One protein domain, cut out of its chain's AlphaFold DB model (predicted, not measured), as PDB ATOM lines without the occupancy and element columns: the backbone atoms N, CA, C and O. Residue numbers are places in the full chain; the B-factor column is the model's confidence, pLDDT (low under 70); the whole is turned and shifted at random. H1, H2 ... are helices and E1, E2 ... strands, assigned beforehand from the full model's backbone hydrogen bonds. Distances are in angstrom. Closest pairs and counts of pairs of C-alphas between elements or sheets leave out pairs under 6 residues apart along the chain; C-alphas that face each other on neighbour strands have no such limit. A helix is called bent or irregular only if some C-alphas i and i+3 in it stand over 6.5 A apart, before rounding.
ATOM      1  N   LEU A   8     -30.715   9.278 -31.166       93.06
ATOM      2  CA  LEU A   8     -32.162   9.424 -31.196       93.06
ATOM      3  C   LEU A   8     -32.768   8.423 -30.226       93.06
ATOM      4  O   LEU A   8     -32.361   7.261 -30.195       93.06
ATOM      5  N   ILE A   9     -33.749   8.877 -29.454       92.69
ATOM      6  CA  ILE A   9     -34.486   8.047 -28.508       92.69
ATOM      7  C   ILE A   9     -35.950   8.096 -28.919       92.69
ATOM      8  O   ILE A   9     -36.549   9.170 -28.958       92.69
ATOM      9  N   PHE A  10     -36.515   6.935 -29.227       92.38
ATOM     10  CA  PHE A  10     -37.916   6.796 -29.598       92.38
ATOM     11  C   PHE A  10     -38.612   5.877 -28.608       92.38
ATOM     12  O   PHE A  10     -38.189   4.737 -28.441       92.38
ATOM     13  N   ALA A  11     -39.688   6.365 -27.996       91.31
ATOM     14  CA  ALA A  11     -40.667   5.532 -27.313       91.31
ATOM     15  C   ALA A  11     -41.850   5.327 -28.266       91.31
ATOM     16  O   ALA A  11     -42.468   6.298 -28.701       91.31
ATOM     17  N   VAL A  12     -42.121   4.076 -28.625       90.56
ATOM     18  CA  VAL A  12     -43.234   3.696 -29.506       90.56
ATOM     19  C   VAL A  12     -44.308   2.957 -28.715       90.56
ATOM     20  O   VAL A  12     -44.096   2.596 -27.557       90.56
ATOM     21  N   HIS A  13     -45.475   2.731 -29.313       89.06
ATOM     22  CA  HIS A  13     -46.632   2.202 -28.582       89.06
ATOM     23  C   HIS A  13     -46.676   0.673 -28.570       89.06
ATOM     24  O   HIS A  13     -47.275   0.067 -27.685       89.06
ATOM     25  N   ASN A  14     -46.067   0.027 -29.564       87.69
ATOM     26  CA  ASN A  14     -46.195  -1.410 -29.777       87.69
ATOM     27  C   ASN A  14     -44.975  -2.001 -30.506       87.69
ATOM     28  O   ASN A  14     -44.090  -1.298 -31.000       87.69
ATOM     29  N   LYS A  15     -44.938  -3.336 -30.581       85.88
ATOM     30  CA  LYS A  15     -43.832  -4.089 -31.188       85.88
ATOM     31  C   LYS A  15     -43.673  -3.852 -32.686       85.88
ATOM     32  O   LYS A  15     -42.545  -3.848 -33.170       85.88
ATOM     33  N   TRP A  16     -44.766  -3.696 -33.434       88.19
ATOM     34  CA  TRP A  16     -44.673  -3.558 -34.889       88.19
ATOM     35  C   TRP A  16     -44.119  -2.184 -35.288       88.19
ATOM     36  O   TRP A  16     -43.302  -2.122 -36.205       88.19
ATOM     37  N   GLU A  17     -44.461  -1.114 -34.558       91.75
ATOM     38  CA  GLU A  17     -43.856   0.215 -34.715       91.75
ATOM     39  C   GLU A  17     -42.353   0.152 -34.452       91.75
ATOM     40  O   GLU A  17     -41.564   0.664 -35.245       91.75
ATOM     41  N   LEU A  18     -41.946  -0.536 -33.377       90.75
ATOM     42  CA  LEU A  18     -40.531  -0.742 -33.071       90.75
ATOM     43  C   LEU A  18     -39.825  -1.469 -34.219       90.75
ATOM     44  O   LEU A  18     -38.767  -1.033 -34.664       90.75
ATOM     45  N   MET A  19     -40.409  -2.561 -34.715       89.56
ATOM     46  CA  MET A  19     -39.835  -3.327 -35.820       89.56
ATOM     47  C   MET A  19     -39.687  -2.484 -37.085       89.56
ATOM     48  O   MET A  19     -38.622  -2.488 -37.700       89.56
ATOM     49  N   ARG A  20     -40.719  -1.715 -37.443       92.75
ATOM     50  CA  ARG A  20     -40.678  -0.811 -38.595       92.75
ATOM     51  C   ARG A  20     -39.623   0.276 -38.426       92.75
ATOM     52  O   ARG A  20     -38.917   0.596 -39.382       92.75
ATOM     53  N   LEU A  21     -39.489   0.833 -37.223       92.88
ATOM     54  CA  LEU A  21     -38.480   1.840 -36.907       92.88
ATOM     55  C   LEU A  21     -37.062   1.270 -37.023       92.88
ATOM     56  O   LEU A  21     -36.209   1.906 -37.637       92.88
ATOM     57  N   ILE A  22     -36.824   0.061 -36.506       91.06
ATOM     58  CA  ILE A  22     -35.542  -0.637 -36.653       91.06
ATOM     59  C   ILE A  22     -35.245  -0.852 -38.137       91.06
ATOM     60  O   ILE A  22     -34.218  -0.389 -38.609       91.06
ATOM     61  N   VAL A  23     -36.149  -1.477 -38.895       91.88
ATOM     62  CA  VAL A  23     -35.967  -1.732 -40.336       91.88
ATOM     63  C   VAL A  23     -35.703  -0.436 -41.116       91.88
ATOM     64  O   VAL A  23     -34.826  -0.393 -41.980       91.88
ATOM     65  N   THR A  24     -36.409   0.645 -40.776       92.81
ATOM     66  CA  THR A  24     -36.189   1.975 -41.362       92.81
ATOM     67  C   THR A  24     -34.792   2.506 -41.039       92.81
ATOM     68  O   THR A  24     -34.091   2.971 -41.935       92.81
ATOM     69  N   ALA A  25     -34.353   2.396 -39.784       91.81
ATOM     70  CA  ALA A  25     -33.026   2.827 -39.362       91.81
ATOM     71  C   ALA A  25     -31.906   1.991 -40.000       91.81
ATOM     72  O   ALA A  25     -30.900   2.557 -40.413       91.81
ATOM     73  N   ILE A  26     -32.091   0.674 -40.152       90.31
ATOM     74  CA  ILE A  26     -31.162  -0.200 -40.885       90.31
ATOM     75  C   ILE A  26     -31.017   0.285 -42.330       90.31
ATOM     76  O   ILE A  26     -29.902   0.513 -42.788       90.31
ATOM     77  N   SER A  27     -32.135   0.523 -43.026       90.19
ATOM     78  CA  SER A  27     -32.110   1.038 -44.401       90.19
ATOM     79  C   SER A  27     -31.440   2.415 -44.500       90.19
ATOM     80  O   SER A  27     -30.709   2.672 -45.456       90.19
ATOM     81  N   ALA A  28     -31.642   3.290 -43.511       90.12
ATOM     82  CA  ALA A  28     -30.970   4.587 -43.446       90.12
ATOM     83  C   ALA A  28     -29.455   4.447 -43.214       90.12
ATOM     84  O   ALA A  28     -28.673   5.155 -43.846       90.12
ATOM     85  N   PHE A  29     -29.034   3.519 -42.348       90.19
ATOM     86  CA  PHE A  29     -27.624   3.221 -42.089       90.19
ATOM     87  C   PHE A  29     -26.907   2.665 -43.321       90.19
ATOM     88  O   PHE A  29     -25.800   3.106 -43.634       90.19
ATOM     89  N   GLU A  30     -27.556   1.776 -44.071       87.81
ATOM     90  CA  GLU A  30     -27.031   1.293 -45.351       87.81
ATOM     91  C   GLU A  30     -26.875   2.434 -46.366       87.81
ATOM     92  O   GLU A  30     -25.863   2.505 -47.064       87.81
ATOM     93  N   GLY A  31     -27.831   3.370 -46.407       86.75
ATOM     94  CA  GLY A  31     -27.780   4.550 -47.276       86.75
ATOM     95  C   GLY A  31     -26.618   5.507 -46.981       86.75
ATOM     96  O   GLY A  31     -26.166   6.204 -47.885       86.75
ATOM     97  N   ILE A  32     -26.102   5.519 -45.746       87.94
ATOM     98  CA  ILE A  32     -24.909   6.295 -45.358       87.94
ATOM     99  C   ILE A  32     -23.621   5.454 -45.320       87.94
ATOM    100  O   ILE A  32     -22.589   5.945 -44.863       87.94
ATOM    101  N   GLY A  33     -23.662   4.207 -45.802       87.94
ATOM    102  CA  GLY A  33     -22.485   3.353 -45.981       87.94
ATOM    103  C   GLY A  33     -22.060   2.523 -44.766       87.94
ATOM    104  O   GLY A  33     -20.925   2.053 -44.742       87.94
ATOM    105  N   ILE A  34     -22.923   2.324 -43.764       86.56
ATOM    106  CA  ILE A  34     -22.631   1.423 -42.633       86.56
ATOM    107  C   ILE A  34     -22.885  -0.035 -43.047       86.56
ATOM    108  O   ILE A  34     -23.936  -0.352 -43.609       86.56
ATOM    109  N   ASP A  35     -21.927  -0.925 -42.766       82.12
ATOM    110  CA  ASP A  35     -22.032  -2.359 -43.064       82.12
ATOM    111  C   ASP A  35     -23.100  -3.019 -42.178       82.12
ATOM    112  O   ASP A  35     -23.141  -2.807 -40.963       82.12
ATOM    113  N   SER A  36     -23.941  -3.867 -42.774       75.38
ATOM    114  CA  SER A  36     -24.978  -4.641 -42.084       75.38
ATOM    115  C   SER A  36     -24.442  -5.419 -40.876       75.38
ATOM    116  O   SER A  36     -25.167  -5.576 -39.895       75.38
ATOM    117  N   LYS A  37     -23.171  -5.847 -40.896       78.44
ATOM    118  CA  LYS A  37     -22.520  -6.523 -39.758       78.44
ATOM    119  C   LYS A  37     -22.432  -5.648 -38.509       78.44
ATOM    120  O   LYS A  37     -22.576  -6.153 -37.394       78.44
ATOM    121  N   ASP A  38     -22.234  -4.348 -38.698       84.31
ATOM    122  CA  ASP A  38     -22.033  -3.387 -37.616       84.31
ATOM    123  C   ASP A  38     -23.332  -2.717 -37.179       84.31
ATOM    124  O   ASP A  38     -23.437  -2.290 -36.032       84.31
ATOM    125  N   VAL A  39     -24.356  -2.698 -38.039       86.00
ATOM    126  CA  VAL A  39     -25.666  -2.069 -37.795       86.00
ATOM    127  C   VAL A  39     -26.281  -2.457 -36.443       86.00
ATOM    128  O   VAL A  39     -26.822  -1.605 -35.740       86.00
ATOM    129  N   GLN A  40     -26.158  -3.719 -36.022       85.81
ATOM    130  CA  GLN A  40     -26.690  -4.192 -34.735       85.81
ATOM    131  C   GLN A  40     -26.077  -3.467 -33.519       85.81
ATOM    132  O   GLN A  40     -26.720  -3.361 -32.472       85.81
ATOM    133  N   ASN A  41     -24.856  -2.943 -33.666       89.81
ATOM    134  CA  ASN A  41     -24.123  -2.216 -32.635       89.81
ATOM    135  C   ASN A  41     -24.571  -0.758 -32.503       89.81
ATOM    136  O   ASN A  41     -24.053  -0.053 -31.646       89.81
ATOM    137  N   HIS A  42     -25.521  -0.292 -33.316       91.25
ATOM    138  CA  HIS A  42     -26.068   1.068 -33.254       91.25
ATOM    139  C   HIS A  42     -27.380   1.170 -32.465       91.25
ATOM    140  O   HIS A  42     -27.876   2.278 -32.257       91.25
ATOM    141  N   PHE A  43     -27.935   0.041 -32.014       90.69
ATOM    142  CA  PHE A  43     -29.220  -0.023 -31.320       90.69
ATOM    143  C   PHE A  43     -29.059  -0.449 -29.861       90.69
ATOM    144  O   PHE A  43     -28.304  -1.367 -29.562       90.69
ATOM    145  N   ALA A  44     -29.849   0.141 -28.969       89.81
ATOM    146  CA  ALA A  44     -30.142  -0.393 -27.639       89.81
ATOM    147  C   ALA A  44     -31.655  -0.306 -27.394       89.81
ATOM    148  O   ALA A  44     -32.268   0.694 -27.759       89.81
ATOM    149  N   ILE A  45     -32.283  -1.345 -26.828       87.69
ATOM    150  CA  ILE A  45     -33.754  -1.418 -26.711       87.69
ATOM    151  C   ILE A  45     -34.172  -1.784 -25.291       87.69
ATOM    152  O   ILE A  45     -33.800  -2.840 -24.774       87.69
ATOM    153  N   LEU A  46     -35.007  -0.940 -24.689       85.19
ATOM    154  CA  LEU A  46     -35.565  -1.085 -23.347       85.19
ATOM    155  C   LEU A  46     -37.068  -1.370 -23.432       85.19
ATOM    156  O   LEU A  46     -37.780  -0.596 -24.069       85.19
ATOM    157  N   LYS A  47     -37.547  -2.425 -22.746       76.00
ATOM    158  CA  LYS A  47     -38.950  -2.903 -22.761       76.00
ATOM    159  C   LYS A  47     -39.453  -3.281 -24.170       76.00
ATOM    160  O   LYS A  47     -39.019  -2.723 -25.165       76.00
ATOM    161  N   ALA A  48     -40.348  -4.263 -24.304       65.06
ATOM    162  CA  ALA A  48     -40.847  -4.675 -25.631       65.06
ATOM    163  C   ALA A  48     -42.371  -4.787 -25.743       65.06
ATOM    164  O   ALA A  48     -42.887  -4.697 -26.850       65.06
ATOM    165  N   ASP A  49     -43.102  -4.971 -24.641       68.50
ATOM    166  CA  ASP A  49     -44.519  -5.349 -24.745       68.50
ATOM    167  C   ASP A  49     -45.499  -4.167 -24.798       68.50
ATOM    168  O   ASP A  49     -46.452  -4.232 -25.564       68.50
ATOM    169  N   TYR A  50     -45.257  -3.076 -24.055       69.62
ATOM    170  CA  TYR A  50     -46.271  -2.015 -23.858       69.62
ATOM    171  C   TYR A  50     -45.800  -0.569 -24.073       69.62
ATOM    172  O   TYR A  50     -46.611   0.344 -24.010       69.62
ATOM    173  N   ALA A  51     -44.505  -0.354 -24.295       81.50
ATOM    174  CA  ALA A  51     -43.928   0.929 -24.708       81.50
ATOM    175  C   ALA A  51     -42.447   0.689 -25.028       81.50
ATOM    176  O   ALA A  51     -41.597   0.934 -24.166       81.50
ATOM    177  N   PRO A  52     -42.118   0.058 -26.170       87.06
ATOM    178  CA  PRO A  52     -40.725  -0.181 -26.490       87.06
ATOM    179  C   PRO A  52     -39.983   1.138 -26.673       87.06
ATOM    180  O   PRO A  52     -40.426   2.002 -27.430       87.06
ATOM    181  N   THR A  53     -38.830   1.258 -26.026       89.25
ATOM    182  CA  THR A  53     -37.937   2.400 -26.205       89.25
ATOM    183  C   THR A  53     -36.678   1.943 -26.914       89.25
ATOM    184  O   THR A  53     -35.973   1.063 -26.423       89.25
ATOM    185  N   VAL A  54     -36.372   2.548 -28.060       91.25
ATOM    186  CA  VAL A  54     -35.136   2.297 -28.803       91.25
ATOM    187  C   VAL A  54     -34.244   3.527 -28.790       91.25
ATOM    188  O   VAL A  54     -34.690   4.650 -29.020       91.25
ATOM    189  N   VAL A  55     -32.967   3.285 -28.530       92.50
ATOM    190  CA  VAL A  55     -31.886   4.254 -28.648       92.50
ATOM    191  C   VAL A  55     -31.084   3.900 -29.889       92.50
ATOM    192  O   VAL A  55     -30.605   2.774 -30.022       92.50
ATOM    193  N   ILE A  56     -30.954   4.864 -30.794       93.50
ATOM    194  CA  ILE A  56     -30.247   4.732 -32.067       93.50
ATOM    195  C   ILE A  56     -29.088   5.725 -32.054       93.50
ATOM    196  O   ILE A  56     -29.314   6.937 -32.025       93.50
ATOM    197  N   LYS A  57     -27.847   5.234 -32.068       92.44
ATOM    198  CA  LYS A  57     -26.650   6.087 -32.121       92.44
ATOM    199  C   LYS A  57     -26.073   6.152 -33.528       92.44
ATOM    200  O   LYS A  57     -26.006   5.150 -34.237       92.44
ATOM    201  N   LYS A  58     -25.588   7.337 -33.917       88.25
ATOM    202  CA  LYS A  58     -24.887   7.511 -35.198       88.25
ATOM    203  C   LYS A  58     -23.570   6.729 -35.234       88.25
ATOM    204  O   LYS A  58     -23.288   6.073 -36.229       88.25
ATOM    205  N   LYS A  59     -22.794   6.764 -34.147       90.06
ATOM    206  CA  LYS A  59     -21.650   5.870 -33.919       90.06
ATOM    207  C   LYS A  59     -22.090   4.617 -33.169       90.06
ATOM    208  O   LYS A  59     -22.940   4.707 -32.288       90.06
ATOM    209  N   ALA A  60     -21.487   3.478 -33.496       90.75
ATOM    210  CA  ALA A  60     -21.741   2.232 -32.787       90.75
ATOM    211  C   ALA A  60     -21.451   2.391 -31.286       90.75
ATOM    212  O   ALA A  60     -20.510   3.085 -30.893       90.75
ATOM    213  N   PHE A  61     -22.252   1.728 -30.457       91.56
ATOM    214  CA  PHE A  61     -21.975   1.595 -29.036       91.56
ATOM    215  C   PHE A  61     -20.630   0.891 -28.828       91.56
ATOM    216  O   PHE A  61     -20.305  -0.080 -29.525       91.56
ATOM    217  N   THR A  62     -19.855   1.354 -27.849       92.06
ATOM    218  CA  THR A  62     -18.608   0.688 -27.444       92.06
ATOM    219  C   THR A  62     -18.876  -0.360 -26.363       92.06
ATOM    220  O   THR A  62     -19.882  -0.309 -25.654       92.06
ATOM    221  N   LYS A  63     -17.968  -1.328 -26.199       90.00
ATOM    222  CA  LYS A  63     -18.082  -2.330 -25.123       90.00
ATOM    223  C   LYS A  63     -18.080  -1.687 -23.732       90.00
ATOM    224  O   LYS A  63     -18.807  -2.150 -22.855       90.00
ATOM    225  N   ASP A  64     -17.319  -0.610 -23.553       90.75
ATOM    226  CA  ASP A  64     -17.235   0.120 -22.287       90.75
ATOM    227  C   ASP A  64     -18.553   0.833 -21.967       90.75
ATOM    228  O   ASP A  64     -19.041   0.742 -20.841       90.75
ATOM    229  N   GLU A  65     -19.187   1.458 -22.968       90.19
ATOM    230  CA  GLU A  65     -20.516   2.067 -22.823       90.19
ATOM    231  C   GLU A  65     -21.558   1.032 -22.395       90.19
ATOM    232  O   GLU A  65     -22.319   1.262 -21.455       90.19
ATOM    233  N   ILE A  66     -21.566  -0.133 -23.046       89.56
ATOM    234  CA  ILE A  66     -22.503  -1.208 -22.710       89.56
ATOM    235  C   ILE A  66     -22.243  -1.761 -21.308       89.56
ATOM    236  O   ILE A  66     -23.193  -1.985 -20.557       89.56
ATOM    237  N   THR A  67     -20.980  -1.934 -20.924       88.88
ATOM    238  CA  THR A  67     -20.612  -2.386 -19.574       88.88
ATOM    239  C   THR A  67     -21.054  -1.370 -18.519       88.88
ATOM    240  O   THR A  67     -21.617  -1.739 -17.486       88.88
ATOM    241  N   HIS A  68     -20.879  -0.075 -18.795       89.69
ATOM    242  CA  HIS A  68     -21.362   0.997 -17.933       89.69
ATOM    243  C   HIS A  68     -22.889   0.956 -17.782       89.69
ATOM    244  O   HIS A  68     -23.389   0.975 -16.659       89.69
ATOM    245  N   TRP A  69     -23.632   0.809 -18.884       87.88
ATOM    246  CA  TRP A  69     -25.095   0.682 -18.856       87.88
ATOM    247  C   TRP A  69     -25.554  -0.525 -18.037       87.88
ATOM    248  O   TRP A  69     -26.470  -0.409 -17.226       87.88
ATOM    249  N   GLN A  70     -24.901  -1.678 -18.199       85.56
ATOM    250  CA  GLN A  70     -25.196  -2.871 -17.405       85.56
ATOM    251  C   GLN A  70     -24.974  -2.636 -15.905       85.56
ATOM    252  O   GLN A  70     -25.779  -3.093 -15.095       85.56
ATOM    253  N   ASN A  71     -23.916  -1.915 -15.526       88.19
ATOM    254  CA  ASN A  71     -23.629  -1.596 -14.128       88.19
ATOM    255  C   ASN A  71     -24.637  -0.604 -13.542       88.19
ATOM    256  O   ASN A  71     -25.160  -0.854 -12.458       88.19
ATOM    257  N   VAL A  72     -24.976   0.464 -14.272       87.25
ATOM    258  CA  VAL A  72     -26.011   1.425 -13.854       87.25
ATOM    259  C   VAL A  72     -27.345   0.710 -13.655       87.25
ATOM    260  O   VAL A  72     -27.994   0.884 -12.628       87.25
ATOM    261  N   MET A  73     -27.729  -0.180 -14.565       79.62
ATOM    262  CA  MET A  73     -28.993  -0.909 -14.453       79.62
ATOM    263  C   MET A  73     -29.072  -1.860 -13.260       79.62
ATOM    264  O   MET A  73     -30.164  -2.079 -12.752       79.62
ATOM    265  N   LYS A  74     -27.947  -2.400 -12.774       84.25
ATOM    266  CA  LYS A  74     -27.931  -3.194 -11.531       84.25
ATOM    267  C   LYS A  74     -28.240  -2.350 -10.291       84.25
ATOM    268  O   LYS A  74     -28.683  -2.899  -9.293       84.25
ATOM    269  N   THR A  75     -27.988  -1.039 -10.351       87.62
ATOM    270  CA  THR A  75     -28.266  -0.093  -9.253       87.62
ATOM    271  C   THR A  75     -29.672   0.509  -9.306       87.62
ATOM    272  O   THR A  75     -30.096   1.161  -8.357       87.62
ATOM    273  N   MET A  76     -30.395   0.296 -10.405       82.94
ATOM    274  CA  MET A  76     -31.738   0.828 -10.615       82.94
ATOM    275  C   MET A  76     -32.800  -0.022  -9.889       82.94
ATOM    276  O   MET A  76     -32.642  -1.241  -9.804       82.94
ATOM    277  N   PRO A  77     -33.901   0.586  -9.402       84.25
ATOM    278  CA  PRO A  77     -35.036  -0.146  -8.840       84.25
ATOM    279  C   PRO A  77     -35.551  -1.254  -9.765       84.25
ATOM    280  O   PRO A  77     -35.659  -1.060 -10.977       84.25
ATOM    281  N   THR A  78     -35.939  -2.394  -9.190       77.88
ATOM    282  CA  THR A  78     -36.472  -3.556  -9.928       77.88
ATOM    283  C   THR A  78     -37.778  -3.273 -10.668       77.88
ATOM    284  O   THR A  78     -38.127  -4.005 -11.589       77.88
ATOM    285  N   ASP A  79     -38.473  -2.200 -10.293       79.12
ATOM    286  CA  ASP A  79     -39.739  -1.776 -10.896       79.12
ATOM    287  C   ASP A  79     -39.539  -1.049 -12.239       79.12
ATOM    288  O   ASP A  79     -40.497  -0.810 -12.981       79.12
ATOM    289  N   LEU A  80     -38.293  -0.689 -12.577       73.56
ATOM    290  CA  LEU A  80     -37.973  -0.073 -13.859       73.56
ATOM    291  C   LEU A  80     -37.964  -1.102 -14.999       73.56
ATOM    292  O   LEU A  80     -37.621  -2.270 -14.807       73.56
ATOM    293  N   PRO A  81     -38.304  -0.676 -16.230       71.75
ATOM    294  CA  PRO A  81     -38.312  -1.568 -17.376       71.75
ATOM    295  C   PRO A  81     -36.958  -2.254 -17.617       71.75
ATOM    296  O   PRO A  81     -35.932  -1.571 -17.688       71.75
ATOM    297  N   PRO A  82     -36.928  -3.580 -17.836       73.06
ATOM    298  CA  PRO A  82     -35.687  -4.271 -18.139       73.06
ATOM    299  C   PRO A  82     -35.196  -3.924 -19.548       73.06
ATOM    300  O   PRO A  82     -35.976  -3.676 -20.475       73.06
ATOM    301  N   ILE A  83     -33.877  -3.983 -19.740       73.31
ATOM    302  CA  ILE A  83     -33.293  -3.907 -21.079       73.31
ATOM    303  C   ILE A  83     -33.589  -5.200 -21.838       73.31
ATOM    304  O   ILE A  83     -33.283  -6.286 -21.346       73.31
ATOM    305  N   THR A  84     -34.129  -5.094 -23.047       76.31
ATOM    306  CA  THR A  84     -34.461  -6.250 -23.890       76.31
ATOM    307  C   THR A  84     -33.327  -6.583 -24.858       76.31
ATOM    308  O   THR A  84     -33.096  -7.753 -25.150       76.31
ATOM    309  N   TYR A  85     -32.590  -5.570 -25.326       83.00
ATOM    310  CA  TYR A  85     -31.457  -5.742 -26.235       83.00
ATOM    311  C   TYR A  85     -30.331  -4.748 -25.924       83.00
ATOM    312  O   TYR A  85     -30.567  -3.541 -25.841       83.00
ATOM    313  N   LEU A  86     -29.111  -5.276 -25.795       82.88
ATOM    314  CA  LEU A  86     -27.858  -4.521 -25.787       82.88
ATOM    315  C   LEU A  86     -26.896  -5.157 -26.792       82.88
ATOM    316  O   LEU A  86     -26.791  -6.388 -26.813       82.88
ATOM    317  N   PRO A  87     -26.140  -4.356 -27.553       81.50
ATOM    318  CA  PRO A  87     -25.099  -4.893 -28.407       81.50
ATOM    319  C   PRO A  87     -24.009  -5.550 -27.555       81.50
ATOM    320  O   PRO A  87     -23.799  -5.193 -26.397       81.50
ATOM    321  N   TYR A  88     -23.344  -6.565 -28.110       79.69
ATOM    322  CA  TYR A  88     -22.338  -7.403 -27.432       79.69
ATOM    323  C   TYR A  88     -22.830  -8.241 -26.234       79.69
ATOM    324  O   TYR A  88     -22.050  -9.030 -25.702       79.69
ATOM    325  N   SER A  89     -24.104  -8.145 -25.840       71.69
ATOM    326  CA  SER A  89     -24.703  -8.973 -24.787       71.69
ATOM    327  C   SER A  89     -25.477 -10.140 -25.408       71.69
ATOM    328  O   SER A  89     -26.539  -9.947 -25.998       71.69
ATOM    329  N   ARG A  90     -24.944 -11.363 -25.304       55.81
ATOM    330  CA  ARG A  90     -25.517 -12.560 -25.957       55.81
ATOM    331  C   ARG A  90     -26.675 -13.215 -25.188       55.81
ATOM    332  O   ARG A  90     -27.341 -14.085 -25.738       55.81
ATOM    333  N   ASP A  91     -26.969 -12.765 -23.971       53.94
ATOM    334  CA  ASP A  91     -27.761 -13.540 -23.001       53.94
ATOM    335  C   ASP A  91     -29.282 -13.299 -23.002       53.94
ATOM    336  O   ASP A  91     -29.958 -13.657 -22.041       53.94
ATOM    337  N   LYS A  92     -29.881 -12.715 -24.051       56.62
ATOM    338  CA  LYS A  92     -31.347 -12.502 -24.067       56.62
ATOM    339  C   LYS A  92     -32.044 -13.126 -25.271       56.62
ATOM    340  O   LYS A  92     -31.935 -12.651 -26.399       56.62
ATOM    341  N   ILE A  93     -32.814 -14.180 -24.997       53.25
ATOM    342  CA  ILE A  93     -33.708 -14.880 -25.926       53.25
ATOM    343  C   ILE A  93     -34.941 -13.994 -26.159       53.25
ATOM    344  O   ILE A  93     -35.897 -14.021 -25.391       53.25
ATOM    345  N   GLY A  94     -34.916 -13.166 -27.201       67.44
ATOM    346  CA  GLY A  94     -36.060 -12.350 -27.613       67.44
ATOM    347  C   GLY A  94     -36.154 -12.264 -29.134       67.44
ATOM    348  O   GLY A  94     -35.124 -12.264 -29.808       67.44
ATOM    349  N   GLN A  95     -37.373 -12.176 -29.681       73.06
ATOM    350  CA  GLN A  95     -37.618 -12.106 -31.134       73.06
ATOM    351  C   GLN A  95     -36.798 -10.996 -31.816       73.06
ATOM    352  O   GLN A  95     -36.219 -11.218 -32.874       73.06
ATOM    353  N   ILE A  96     -36.668  -9.832 -31.171       76.69
ATOM    354  CA  ILE A  96     -35.879  -8.700 -31.681       76.69
ATOM    355  C   ILE A  96     -34.377  -9.017 -31.711       76.69
ATOM    356  O   ILE A  96     -33.700  -8.668 -32.673       76.69
ATOM    357  N   ASN A  97     -33.850  -9.708 -30.695       75.50
ATOM    358  CA  ASN A  97     -32.440 -10.096 -30.672       75.50
ATOM    359  C   ASN A  97     -32.139 -11.111 -31.785       75.50
ATOM    360  O   ASN A  97     -31.158 -10.974 -32.513       75.50
ATOM    361  N   GLN A  98     -33.037 -12.083 -31.987       76.94
ATOM    362  CA  GLN A  98     -32.941 -13.013 -33.114       76.94
ATOM    363  C   GLN A  98     -33.007 -12.284 -34.460       76.94
ATOM    364  O   GLN A  98     -32.233 -12.609 -35.356       76.94
ATOM    365  N   PHE A  99     -33.896 -11.298 -34.600       81.81
ATOM    366  CA  PHE A  99     -33.998 -10.483 -35.806       81.81
ATOM    367  C   PHE A  99     -32.705  -9.702 -36.078       81.81
ATOM    368  O   PHE A  99     -32.143  -9.841 -37.161       81.81
ATOM    369  N   LEU A 100     -32.199  -8.938 -35.103       80.06
ATOM    370  CA  LEU A 100     -30.980  -8.133 -35.253       80.06
ATOM    371  C   LEU A 100     -29.742  -9.004 -35.516       80.06
ATOM    372  O   LEU A 100     -28.949  -8.680 -36.396       80.06
ATOM    373  N   THR A 101     -29.630 -10.152 -34.840       74.75
ATOM    374  CA  THR A 101     -28.521 -11.104 -35.034       74.75
ATOM    375  C   THR A 101     -28.565 -11.780 -36.408       74.75
ATOM    376  O   THR A 101     -27.531 -11.965 -37.041       74.75
ATOM    377  N   LYS A 102     -29.750 -12.167 -36.901       76.62
ATOM    378  CA  LYS A 102     -29.889 -12.760 -38.247       76.62
ATOM    379  C   LYS A 102     -29.658 -11.721 -39.344       76.62
ATOM    380  O   LYS A 102     -29.049 -12.025 -40.366       76.62
ATOM    381  N   THR A 103     -30.127 -10.501 -39.112       74.12
ATOM    382  CA  THR A 103     -29.997  -9.368 -40.031       74.12
ATOM    383  C   THR A 103     -28.546  -8.935 -40.212       74.12
ATOM    384  O   THR A 103     -28.132  -8.665 -41.337       74.12
ATOM    385  N   SER A 104     -27.745  -8.929 -39.143       70.38
ATOM    386  CA  SER A 104     -26.327  -8.561 -39.239       70.38
ATOM    387  C   SER A 104     -25.487  -9.547 -40.052       70.38
ATOM    388  O   SER A 104     -24.406  -9.206 -40.528       70.38
ATOM    389  N   GLN A 105     -25.988 -10.766 -40.257       67.94
ATOM    390  CA  GLN A 105     -25.293 -11.815 -41.001       67.94
ATOM    391  C   GLN A 105     -25.698 -11.878 -42.477       67.94
ATOM    392  O   GLN A 105     -24.912 -12.356 -43.295       67.94
ATOM    393  N   ASN A 106     -26.904 -11.424 -42.840       73.88
ATOM    394  CA  ASN A 106     -27.415 -11.533 -44.205       73.88
ATOM    395  C   ASN A 106     -28.439 -10.430 -44.528       73.88
ATOM    396  O   ASN A 106     -29.528 -10.404 -43.957       73.88
ATOM    397  N   LYS A 107     -28.138  -9.582 -45.521       71.38
ATOM    398  CA  LYS A 107     -29.060  -8.544 -46.022       71.38
ATOM    399  C   LYS A 107     -30.398  -9.113 -46.505       71.38
ATOM    400  O   LYS A 107     -31.445  -8.518 -46.262       71.38
ATOM    401  N   GLU A 108     -30.397 -10.295 -47.118       80.38
ATOM    402  CA  GLU A 108     -31.634 -10.953 -47.558       80.38
ATOM    403  C   GLU A 108     -32.525 -11.382 -46.387       80.38
ATOM    404  O   GLU A 108     -33.734 -11.554 -46.563       80.38
ATOM    405  N   ALA A 109     -31.962 -11.553 -45.185       80.88
ATOM    406  CA  ALA A 109     -32.743 -11.915 -44.008       80.88
ATOM    407  C   ALA A 109     -33.720 -10.799 -43.614       80.88
ATOM    408  O   ALA A 109     -34.828 -11.106 -43.178       80.88
ATOM    409  N   VAL A 110     -33.354  -9.528 -43.828       82.50
ATOM    410  CA  VAL A 110     -34.243  -8.379 -43.577       82.50
ATOM    411  C   VAL A 110     -35.458  -8.444 -44.484       82.50
ATOM    412  O   VAL A 110     -36.588  -8.398 -44.005       82.50
ATOM    413  N   GLN A 111     -35.227  -8.612 -45.786       86.81
ATOM    414  CA  GLN A 111     -36.294  -8.641 -46.782       86.81
ATOM    415  C   GLN A 111     -37.255  -9.812 -46.545       86.81
ATOM    416  O   GLN A 111     -38.467  -9.613 -46.482       86.81
ATOM    417  N   LYS A 112     -36.718 -11.016 -46.304       87.12
ATOM    418  CA  LYS A 112     -37.529 -12.200 -45.972       87.12
ATOM    419  C   LYS A 112     -38.357 -11.990 -44.705       87.12
ATOM    420  O   LYS A 112     -39.512 -12.408 -44.650       87.12
ATOM    421  N   TYR A 113     -37.794 -11.325 -43.695       87.56
ATOM    422  CA  TYR A 113     -38.515 -11.036 -42.460       87.56
ATOM    423  C   TYR A 113     -39.660 -10.040 -42.686       87.56
ATOM    424  O   TYR A 113     -40.764 -10.275 -42.202       87.56
ATOM    425  N   ILE A 114     -39.440  -8.973 -43.464       89.31
ATOM    426  CA  ILE A 114     -40.486  -8.003 -43.841       89.31
ATOM    427  C   ILE A 114     -41.649  -8.705 -44.560       89.31
ATOM    428  O   ILE A 114     -42.821  -8.475 -44.251       89.31
ATOM    429  N   GLU A 115     -41.338  -9.595 -45.502       89.56
ATOM    430  CA  GLU A 115     -42.341 -10.320 -46.285       89.56
ATOM    431  C   GLU A 115     -43.189 -11.272 -45.435       89.56
ATOM    432  O   GLU A 115     -44.401 -11.341 -45.640       89.56
ATOM    433  N   GLN A 116     -42.588 -11.934 -44.443       90.06
ATOM    434  CA  GLN A 116     -43.271 -12.890 -43.563       90.06
ATOM    435  C   GLN A 116     -44.010 -12.241 -42.385       90.06
ATOM    436  O   GLN A 116     -44.895 -12.865 -41.806       90.06
ATOM    437  N   TYR A 117     -43.660 -11.007 -42.014       88.19
ATOM    438  CA  TYR A 117     -44.285 -10.322 -40.884       88.19
ATOM    439  C   TYR A 117     -45.766 -10.001 -41.157       88.19
ATOM    440  O   TYR A 117     -46.144  -9.691 -42.288       88.19
TER     441      TYR A 117
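This is residues 8 to 117 of the 367 residues of an uncharacterized protein of Ignavibacteria bacterium RIFOXYB2_FULL_36_7 (UniProt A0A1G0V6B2). A small twisted sheet of four strands has helices H1 and H4 over one face, two layers in all; H2 grazes the sheet, H5 makes a corner with H4, and H3 lies off beyond the sheet, away from the other helices, where residues 74 to 79 stick out. The printed part has 110 residues with nine named elements, E1 H1 H2 E2 E3 H3 E4 H4 H5, class mixed. The sheet runs E1 E3 E2 E4, antiparallel throughout. It is compact, radius of gyration of the C-alphas 13.7 A, spanning 40 by 29 by 24 A.

Start at E1, residues 8 to 11, antiparallel to E3, residues 53 to 57, with N 8 and O 56 2.9 A apart. H1, residues 15 to 31, runs along E3, at 3 degrees on the local plane and a height over the sheet of 9.4 A. With residues 26 to 30 alone it touches H2, residues 36 to 42, closest at C-alphas 26 and 39, 6.6 A; H2 is irregular, only just, with C-alphas 37 and 40 6.9 A apart. E2, residues 43 to 46, forms a hairpin with E3, with N 44 and O 55 2.9 A apart. H3, residues 63 to 75, touches no helix and is only just not on the sheet, with 4 pairs of C-alphas within 10 A. E4, residues 83 to 85, is antiparallel to E2, with N 45 and O 85 3.0 A apart. E1, H1 H2, E2 and E3, H3, E4 are split strand-helix-strand units, two strands running the same way with another between, both crossovers right-handed. H4, residues 95 to 105, touches H2, closest at C-alphas 104 and 37, 4.3 A. H5, residues 107 to 116, and H4 only just touch, with 3 pairs of C-alphas within 8 A, only at the corner, closest at C-alphas 109 and 103, 5.5 A. Each O i to N i+4 pair is within hydrogen-bond range in H1, 8 of 9 in H3, 6 of 7 in H4, 5 of 6 in H5 and 0 of 3 in H2, which has 2 of 4 O i to N i+3 pairs.

Find C-alpha 8 at (-32.162, 9.424, -31.196), where E1 begins. H1 spans 24.3 A from C-alpha 15 at (-43.832, -4.089, -31.188); H3 spans 19.0 A, H4 15.8 A. H5 ends at C-alpha 116, (-43.271, -12.890, -43.563).

The C-alphas farthest apart, of Thr 75 and Glu 115, are 40.9 A apart. The printed part has no cut and no long link. Look for pLDDT under 70 at residues 48 to 50, 90 to 94 and 105.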